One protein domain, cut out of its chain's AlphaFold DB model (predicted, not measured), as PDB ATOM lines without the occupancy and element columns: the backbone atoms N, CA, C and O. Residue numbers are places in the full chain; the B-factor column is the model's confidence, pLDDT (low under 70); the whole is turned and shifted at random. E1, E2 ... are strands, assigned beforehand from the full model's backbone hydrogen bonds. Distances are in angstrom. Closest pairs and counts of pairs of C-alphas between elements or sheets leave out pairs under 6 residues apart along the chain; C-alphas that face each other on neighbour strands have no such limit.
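What this domain is: This is residues 643 to 692 of the 696 residues of an uncharacterized protein of Coccidioides posadasii (strain C735) (UniProt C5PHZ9). Two strand hairpins, the larger E1 with E2 and the smaller E4 with E5, make the two ends of a flat, extended shape, strung together by a looping stretch that holds the short strand E3. The printed part has 50 residues, 27 of them in five named strands, E1 to E5 in chain order, with no named helix; by its named elements the class is all strand, and each hairpin is a two-stranded antiparallel sheet. The radius of gyration of the C-alphas is 15.3 A, the spans 46 by 27 by 13 A.

How they stand to each other: Start at E1, residues 643 to 650, which bends by 59 degrees at residue 647. E2, residues 655 to 662, pairs with it at 152 degrees; look for N 646 and O 659, 2.9 A apart. E3, residues 670 to 672, pairs with no named strand and runs on into E4, residues 674 to 677, at 97 degrees. E5, residues 688 to 691, is antiparallel to E4 at 149 degrees, with N 676 and O 689 2.9 A apart. E1 and E4 are apart.

Where its parts are: Find C-alpha 643 at (152.304, 146.016, 169.785); E1 runs 19.4 A and E2 21.1 A. E5 ends at C-alpha 691, (140.235, 119.622, 163.509).

The domain as a whole: The farthest C-alphas, of Arg 643 and Lys 683, are 46.4 A apart. The printed part has no cut and no long link. Residues 665 to 671 and 680 to 685 stand free; pLDDT is under 70 at 683 to 685.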
ATOM      1  N   ARG A 643     151.332 147.073 170.101       94.69
ATOM      2  CA  ARG A 643     152.304 146.016 169.785       94.69
ATOM      3  C   ARG A 643     152.229 144.930 170.862       94.69
ATOM      4  O   ARG A 643     152.447 145.228 172.035       94.69
ATOM      5  N   VAL A 644     151.939 143.700 170.459       94.75
ATOM      6  CA  VAL A 644     151.779 142.532 171.335       94.75
ATOM      7  C   VAL A 644     152.613 141.360 170.827       94.75
ATOM      8  O   VAL A 644     152.909 141.265 169.635       94.75
ATOM      9  N   GLU A 645     152.981 140.462 171.734       95.00
ATOM     10  CA  GLU A 645     153.545 139.157 171.401       95.00
ATOM     11  C   GLU A 645     152.421 138.125 171.396       95.00
ATOM     12  O   GLU A 645     151.658 138.023 172.354       95.00
ATOM     13  N   GLN A 646     152.298 137.376 170.304       93.94
ATOM     14  CA  GLN A 646     151.272 136.355 170.144       93.94
ATOM     15  C   GLN A 646     151.903 135.058 169.668       93.94
ATOM     16  O   GLN A 646     152.605 135.042 168.658       93.94
ATOM     17  N   THR A 647     151.577 133.953 170.335       93.00
ATOM     18  CA  THR A 647     151.822 132.632 169.764       93.00
ATOM     19  C   THR A 647     150.904 132.424 168.559       93.00
ATOM     20  O   THR A 647     149.678 132.577 168.662       93.00
ATOM     21  N   VAL A 648     151.498 132.078 167.419       93.44
ATOM     22  CA  VAL A 648     150.827 131.742 166.156       93.44
ATOM     23  C   VAL A 648     151.397 130.438 165.607       93.44
ATOM     24  O   VAL A 648     152.506 130.044 165.953       93.44
ATOM     25  N   TRP A 649     150.641 129.754 164.752       92.19
ATOM     26  CA  TRP A 649     151.141 128.577 164.043       92.19
ATOM     27  C   TRP A 649     151.950 128.993 162.811       92.19
ATOM     28  O   TRP A 649     151.513 129.870 162.065       92.19
ATOM     29  N   SER A 650     153.088 128.339 162.590       90.50
ATOM     30  CA  SER A 650     153.998 128.553 161.464       90.50
ATOM     31  C   SER A 650     153.933 127.338 160.523       90.50
ATOM     32  O   SER A 650     154.542 126.306 160.822       90.50
ATOM     33  N   PRO A 651     153.188 127.402 159.395       86.00
ATOM     34  CA  PRO A 651     153.006 126.253 158.503       86.00
ATOM     35  C   PRO A 651     154.318 125.728 157.910       86.00
ATOM     36  O   PRO A 651     154.459 124.525 157.721       86.00
ATOM     37  N   GLU A 652     155.286 126.617 157.670       85.50
ATOM     38  CA  GLU A 652     156.610 126.288 157.120       85.50
ATOM     39  C   GLU A 652     157.457 125.420 158.063       85.50
ATOM     40  O   GLU A 652     158.268 124.618 157.606       85.50
ATOM     41  N   LYS A 653     157.278 125.584 159.380       86.38
ATOM     42  CA  LYS A 653     158.062 124.896 160.419       86.38
ATOM     43  C   LYS A 653     157.291 123.771 161.108       86.38
ATOM     44  O   LYS A 653     157.895 122.963 161.805       86.38
ATOM     45  N   GLY A 654     155.970 123.712 160.921       88.56
ATOM     46  CA  GLY A 654     155.105 122.734 161.580       88.56
ATOM     47  C   GLY A 654     155.056 122.903 163.102       88.56
ATOM     48  O   GLY A 654     154.918 121.913 163.818       88.56
ATOM     49  N   SER A 655     155.209 124.135 163.593       91.56
ATOM     50  CA  SER A 655     155.306 124.456 165.019       91.56
ATOM     51  C   SER A 655     154.646 125.794 165.359       91.56
ATOM     52  O   SER A 655     154.290 126.584 164.479       91.56
ATOM     53  N   TYR A 656     154.493 126.061 166.653       93.19
ATOM     54  CA  TYR A 656     154.116 127.377 167.155       93.19
ATOM     55  C   TYR A 656     155.332 128.297 167.293       93.19
ATOM     56  O   TYR A 656     156.406 127.867 167.709       93.19
ATOM     57  N   GLU A 657     155.144 129.579 166.982       94.62
ATOM     58  CA  GLU A 657     156.146 130.630 167.153       94.62
ATOM     59  C   GLU A 657     155.527 131.866 167.813       94.62
ATOM     60  O   GLU A 657     154.389 132.241 167.521       94.62
ATOM     61  N   THR A 658     156.283 132.526 168.691       95.19
ATOM     62  CA  THR A 658     155.901 133.826 169.256       95.19
ATOM     63  C   THR A 658     156.283 134.928 168.276       95.19
ATOM     64  O   THR A 658     157.468 135.158 168.036       95.19
ATOM     65  N   VAL A 659     155.293 135.629 167.720       94.62
ATOM     66  CA  VAL A 659     155.511 136.758 166.803       94.62
ATOM     67  C   VAL A 659     155.061 138.075 167.428       94.62
ATOM     68  O   VAL A 659     153.991 138.167 168.033       94.62
ATOM     69  N   THR A 660     155.864 139.122 167.251       96.38
ATOM     70  CA  THR A 660     155.539 140.474 167.717       96.38
ATOM     71  C   THR A 660     154.798 141.241 166.619       96.38
ATOM     72  O   THR A 660     155.420 141.697 165.656       96.38
ATOM     73  N   ARG A 661     153.480 141.427 166.750       94.81
ATOM     74  CA  ARG A 661     152.650 142.141 165.756       94.81
ATOM     75  C   ARG A 661     151.704 143.157 166.401       94.81
ATOM     76  O   ARG A 661     151.701 143.339 167.614       94.81
ATOM     77  N   ILE A 662     150.960 143.891 165.578       93.38
ATOM     78  CA  ILE A 662     149.954 144.850 166.051       93.38
ATOM     79  C   ILE A 662     148.664 144.083 166.358       93.38
ATOM     80  O   ILE A 662     148.181 143.330 165.513       93.38
ATOM     81  N   ALA A 663     148.114 144.274 167.556       91.50
ATOM     82  CA  ALA A 663     146.846 143.688 167.963       91.50
ATOM     83  C   ALA A 663     145.679 144.252 167.139       91.50
ATOM     84  O   ALA A 663     145.567 145.468 166.937       91.50
ATOM     85  N   GLY A 664     144.783 143.361 166.718       90.06
ATOM     86  CA  GLY A 664     143.477 143.727 166.179       90.06
ATOM     87  C   GLY A 664     142.469 144.076 167.280       90.06
ATOM     88  O   GLY A 664     142.785 144.148 168.465       90.06
ATOM     89  N   THR A 665     141.222 144.264 166.875       90.75
ATOM     90  CA  THR A 665     140.039 144.433 167.740       90.75
ATOM     91  C   THR A 665     139.594 143.124 168.403       90.75
ATOM     92  O   THR A 665     139.147 143.129 169.549       90.75
ATOM     93  N   GLY A 666     139.722 141.997 167.694       91.38
ATOM     94  CA  GLY A 666     139.030 140.736 167.986       91.38
ATOM     95  C   GLY A 666     139.655 139.781 169.011       91.38
ATOM     96  O   GLY A 666     139.113 138.692 169.198       91.38
ATOM     97  N   GLY A 667     140.764 140.125 169.677       92.81
ATOM     98  CA  GLY A 667     141.532 139.174 170.509       92.81
ATOM     99  C   GLY A 667     140.699 138.430 171.569       92.81
ATOM    100  O   GLY A 667     140.788 137.209 171.710       92.81
ATOM    101  N   PHE A 668     139.790 139.140 172.242       93.94
ATOM    102  CA  PHE A 668     138.886 138.588 173.260       93.94
ATOM    103  C   PHE A 668     137.809 137.628 172.717       93.94
ATOM    104  O   PHE A 668     137.285 136.798 173.462       93.94
ATOM    105  N   CYS A 669     137.496 137.687 171.422       94.69
ATOM    106  CA  CYS A 669     136.524 136.795 170.794       94.69
ATOM    107  C   CYS A 669     137.062 135.377 170.576       94.69
ATOM    108  O   CYS A 669     136.277 134.428 170.543       94.69
ATOM    109  N   GLY A 670     138.376 135.227 170.403       91.88
ATOM    110  CA  GLY A 670     138.973 133.992 169.903       91.88
ATOM    111  C   GLY A 670     139.364 132.946 170.943       91.88
ATOM    112  O   GLY A 670     139.473 133.214 172.138       91.88
ATOM    113  N   ARG A 671     139.621 131.739 170.438       91.25
ATOM    114  CA  ARG A 671     140.261 130.619 171.137       91.25
ATOM    115  C   ARG A 671     141.159 129.836 170.181       91.25
ATOM    116  O   ARG A 671     141.026 129.938 168.961       91.25
ATOM    117  N   ARG A 672     142.010 128.968 170.735       91.06
ATOM    118  CA  ARG A 672     142.717 127.954 169.941       91.06
ATOM    119  C   ARG A 672     141.743 126.880 169.469       91.06
ATOM    120  O   ARG A 672     141.249 126.091 170.272       91.06
ATOM    121  N   ALA A 673     141.450 126.889 168.176       91.69
ATOM    122  CA  ALA A 673     140.591 125.942 167.477       91.69
ATOM    123  C   ALA A 673     140.825 126.080 165.964       91.69
ATOM    124  O   ALA A 673     141.355 127.094 165.510       91.69
ATOM    125  N   LEU A 674     140.411 125.070 165.198       92.31
ATOM    126  CA  LEU A 674     140.258 125.171 163.748       92.31
ATOM    127  C   LEU A 674     138.983 124.437 163.316       92.31
ATOM    128  O   LEU A 674     138.923 123.207 163.320       92.31
ATOM    129  N   GLN A 675     137.965 125.206 162.948       92.06
ATOM    130  CA  GLN A 675     136.731 124.749 162.321       92.06
ATOM    131  C   GLN A 675     136.838 124.883 160.800       92.06
ATOM    132  O   GLN A 675     137.167 125.950 160.278       92.06
ATOM    133  N   VAL A 676     136.503 123.821 160.073       92.31
ATOM    134  CA  VAL A 676     136.565 123.781 158.606       92.31
ATOM    135  C   VAL A 676     135.293 123.209 158.003       92.31
ATOM    136  O   VAL A 676     134.642 122.352 158.599       92.31
ATOM    137  N   MET A 677     134.966 123.638 156.786       90.25
ATOM    138  CA  MET A 677     133.905 123.009 155.999       90.25
ATOM    139  C   MET A 677     134.349 121.613 155.536       90.25
ATOM    140  O   MET A 677     135.514 121.399 155.176       90.25
ATOM    141  N   ILE A 678     133.431 120.649 155.557       87.75
ATOM    142  CA  ILE A 678     133.616 119.293 155.026       87.75
ATOM    143  C   ILE A 678     133.396 119.342 153.506       87.75
ATOM    144  O   ILE A 678     132.314 119.746 153.080       87.75
ATOM    145  N   PRO A 679     134.366 118.929 152.669       79.38
ATOM    146  CA  PRO A 679     134.138 118.776 151.235       79.38
ATOM    147  C   PRO A 679     133.091 117.687 150.976       79.38
ATOM    148  O   PRO A 679     133.231 116.575 151.483       79.38
ATOM    149  N   ASN A 680     132.075 117.993 150.164       73.94
ATOM    150  CA  ASN A 680     131.015 117.064 149.748       73.94
ATOM    151  C   ASN A 680     130.351 116.318 150.934       73.94
ATOM    152  O   ASN A 680     130.454 115.088 151.028       73.94
ATOM    153  N   PRO A 681     129.686 117.034 151.865       73.81
ATOM    154  CA  PRO A 681     129.083 116.418 153.040       73.81
ATOM    155  C   PRO A 681     127.980 115.431 152.641       73.81
ATOM    156  O   PRO A 681     127.185 115.670 151.731       73.81
ATOM    157  N   LYS A 682     127.911 114.294 153.340       70.12
ATOM    158  CA  LYS A 682     126.853 113.299 153.124       70.12
ATOM    159  C   LYS A 682     125.504 113.885 153.553       70.12
ATOM    160  O   LYS A 682     125.407 114.467 154.629       70.12
ATOM    161  N   LYS A 683     124.452 113.682 152.755       63.94
ATOM    162  CA  LYS A 683     123.088 114.153 153.064       63.94
ATOM    163  C   LYS A 683     122.650 113.676 154.461       63.94
ATOM    164  O   LYS A 683     122.694 112.479 154.731       63.94
ATOM    165  N   GLY A 684     122.241 114.606 155.329       62.59
ATOM    166  CA  GLY A 684     121.890 114.326 156.732       62.59
ATOM    167  C   GLY A 684     123.080 114.260 157.707       62.59
ATOM    168  O   GLY A 684     122.906 113.854 158.853       62.59
ATOM    169  N   HIS A 685     124.283 114.644 157.276       64.81
ATOM    170  CA  HIS A 685     125.442 114.881 158.137       64.81
ATOM    171  C   HIS A 685     125.855 116.357 158.072       64.81
ATOM    172  O   HIS A 685     125.589 117.039 157.084       64.81
ATOM    173  N   LYS A 686     126.557 116.828 159.112       70.56
ATOM    174  CA  LYS A 686     127.069 118.204 159.193       70.56
ATOM    175  C   LYS A 686     127.916 118.578 157.975       70.56
ATOM    176  O   LYS A 686     128.662 117.754 157.446       70.56
ATOM    177  N   ASN A 687     127.874 119.857 157.618       82.88
ATOM    178  CA  ASN A 687     128.714 120.474 156.592       82.88
ATOM    179  C   ASN A 687     130.061 121.012 157.129       82.88
ATOM    180  O   ASN A 687     130.865 121.509 156.342       82.88
ATOM    181  N   TRP A 688     130.346 120.889 158.432       88.00
ATOM    182  CA  TRP A 688     131.596 121.338 159.062       88.00
ATOM    183  C   TRP A 688     132.136 120.337 160.099       88.00
ATOM    184  O   TRP A 688     131.390 119.539 160.672       88.00
ATOM    185  N   GLU A 689     133.443 120.403 160.364       88.69
ATOM    186  CA  GLU A 689     134.131 119.666 161.432       88.69
ATOM    187  C   GLU A 689     135.137 120.549 162.191       88.69
ATOM    188  O   GLU A 689     135.573 121.592 161.702       88.69
ATOM    189  N   MET A 690     135.513 120.118 163.398       89.06
ATOM    190  CA  MET A 690     136.620 120.692 164.168       89.06
ATOM    191  C   MET A 690     137.838 119.777 164.043       89.06
ATOM    192  O   MET A 690     137.757 118.595 164.377       89.06
ATOM    193  N   LEU A 691     138.965 120.335 163.610       90.50
ATOM    194  CA  LEU A 691     140.235 119.622 163.509       90.50
ATOM    195  C   LEU A 691     141.009 119.675 164.835       90.50
ATOM    196  O   LEU A 691     140.863 120.640 165.594       90.50
ATOM    197  N   PRO A 692     141.852 118.666 165.133       89.31
ATOM    198  CA  PRO A 692     142.725 118.710 166.296       89.31
ATOM    199  C   PRO A 692     143.711 119.877 166.179       89.31
ATOM    200  O   PRO A 692     144.349 120.080 165.144       89.31
TER     201      PRO A 692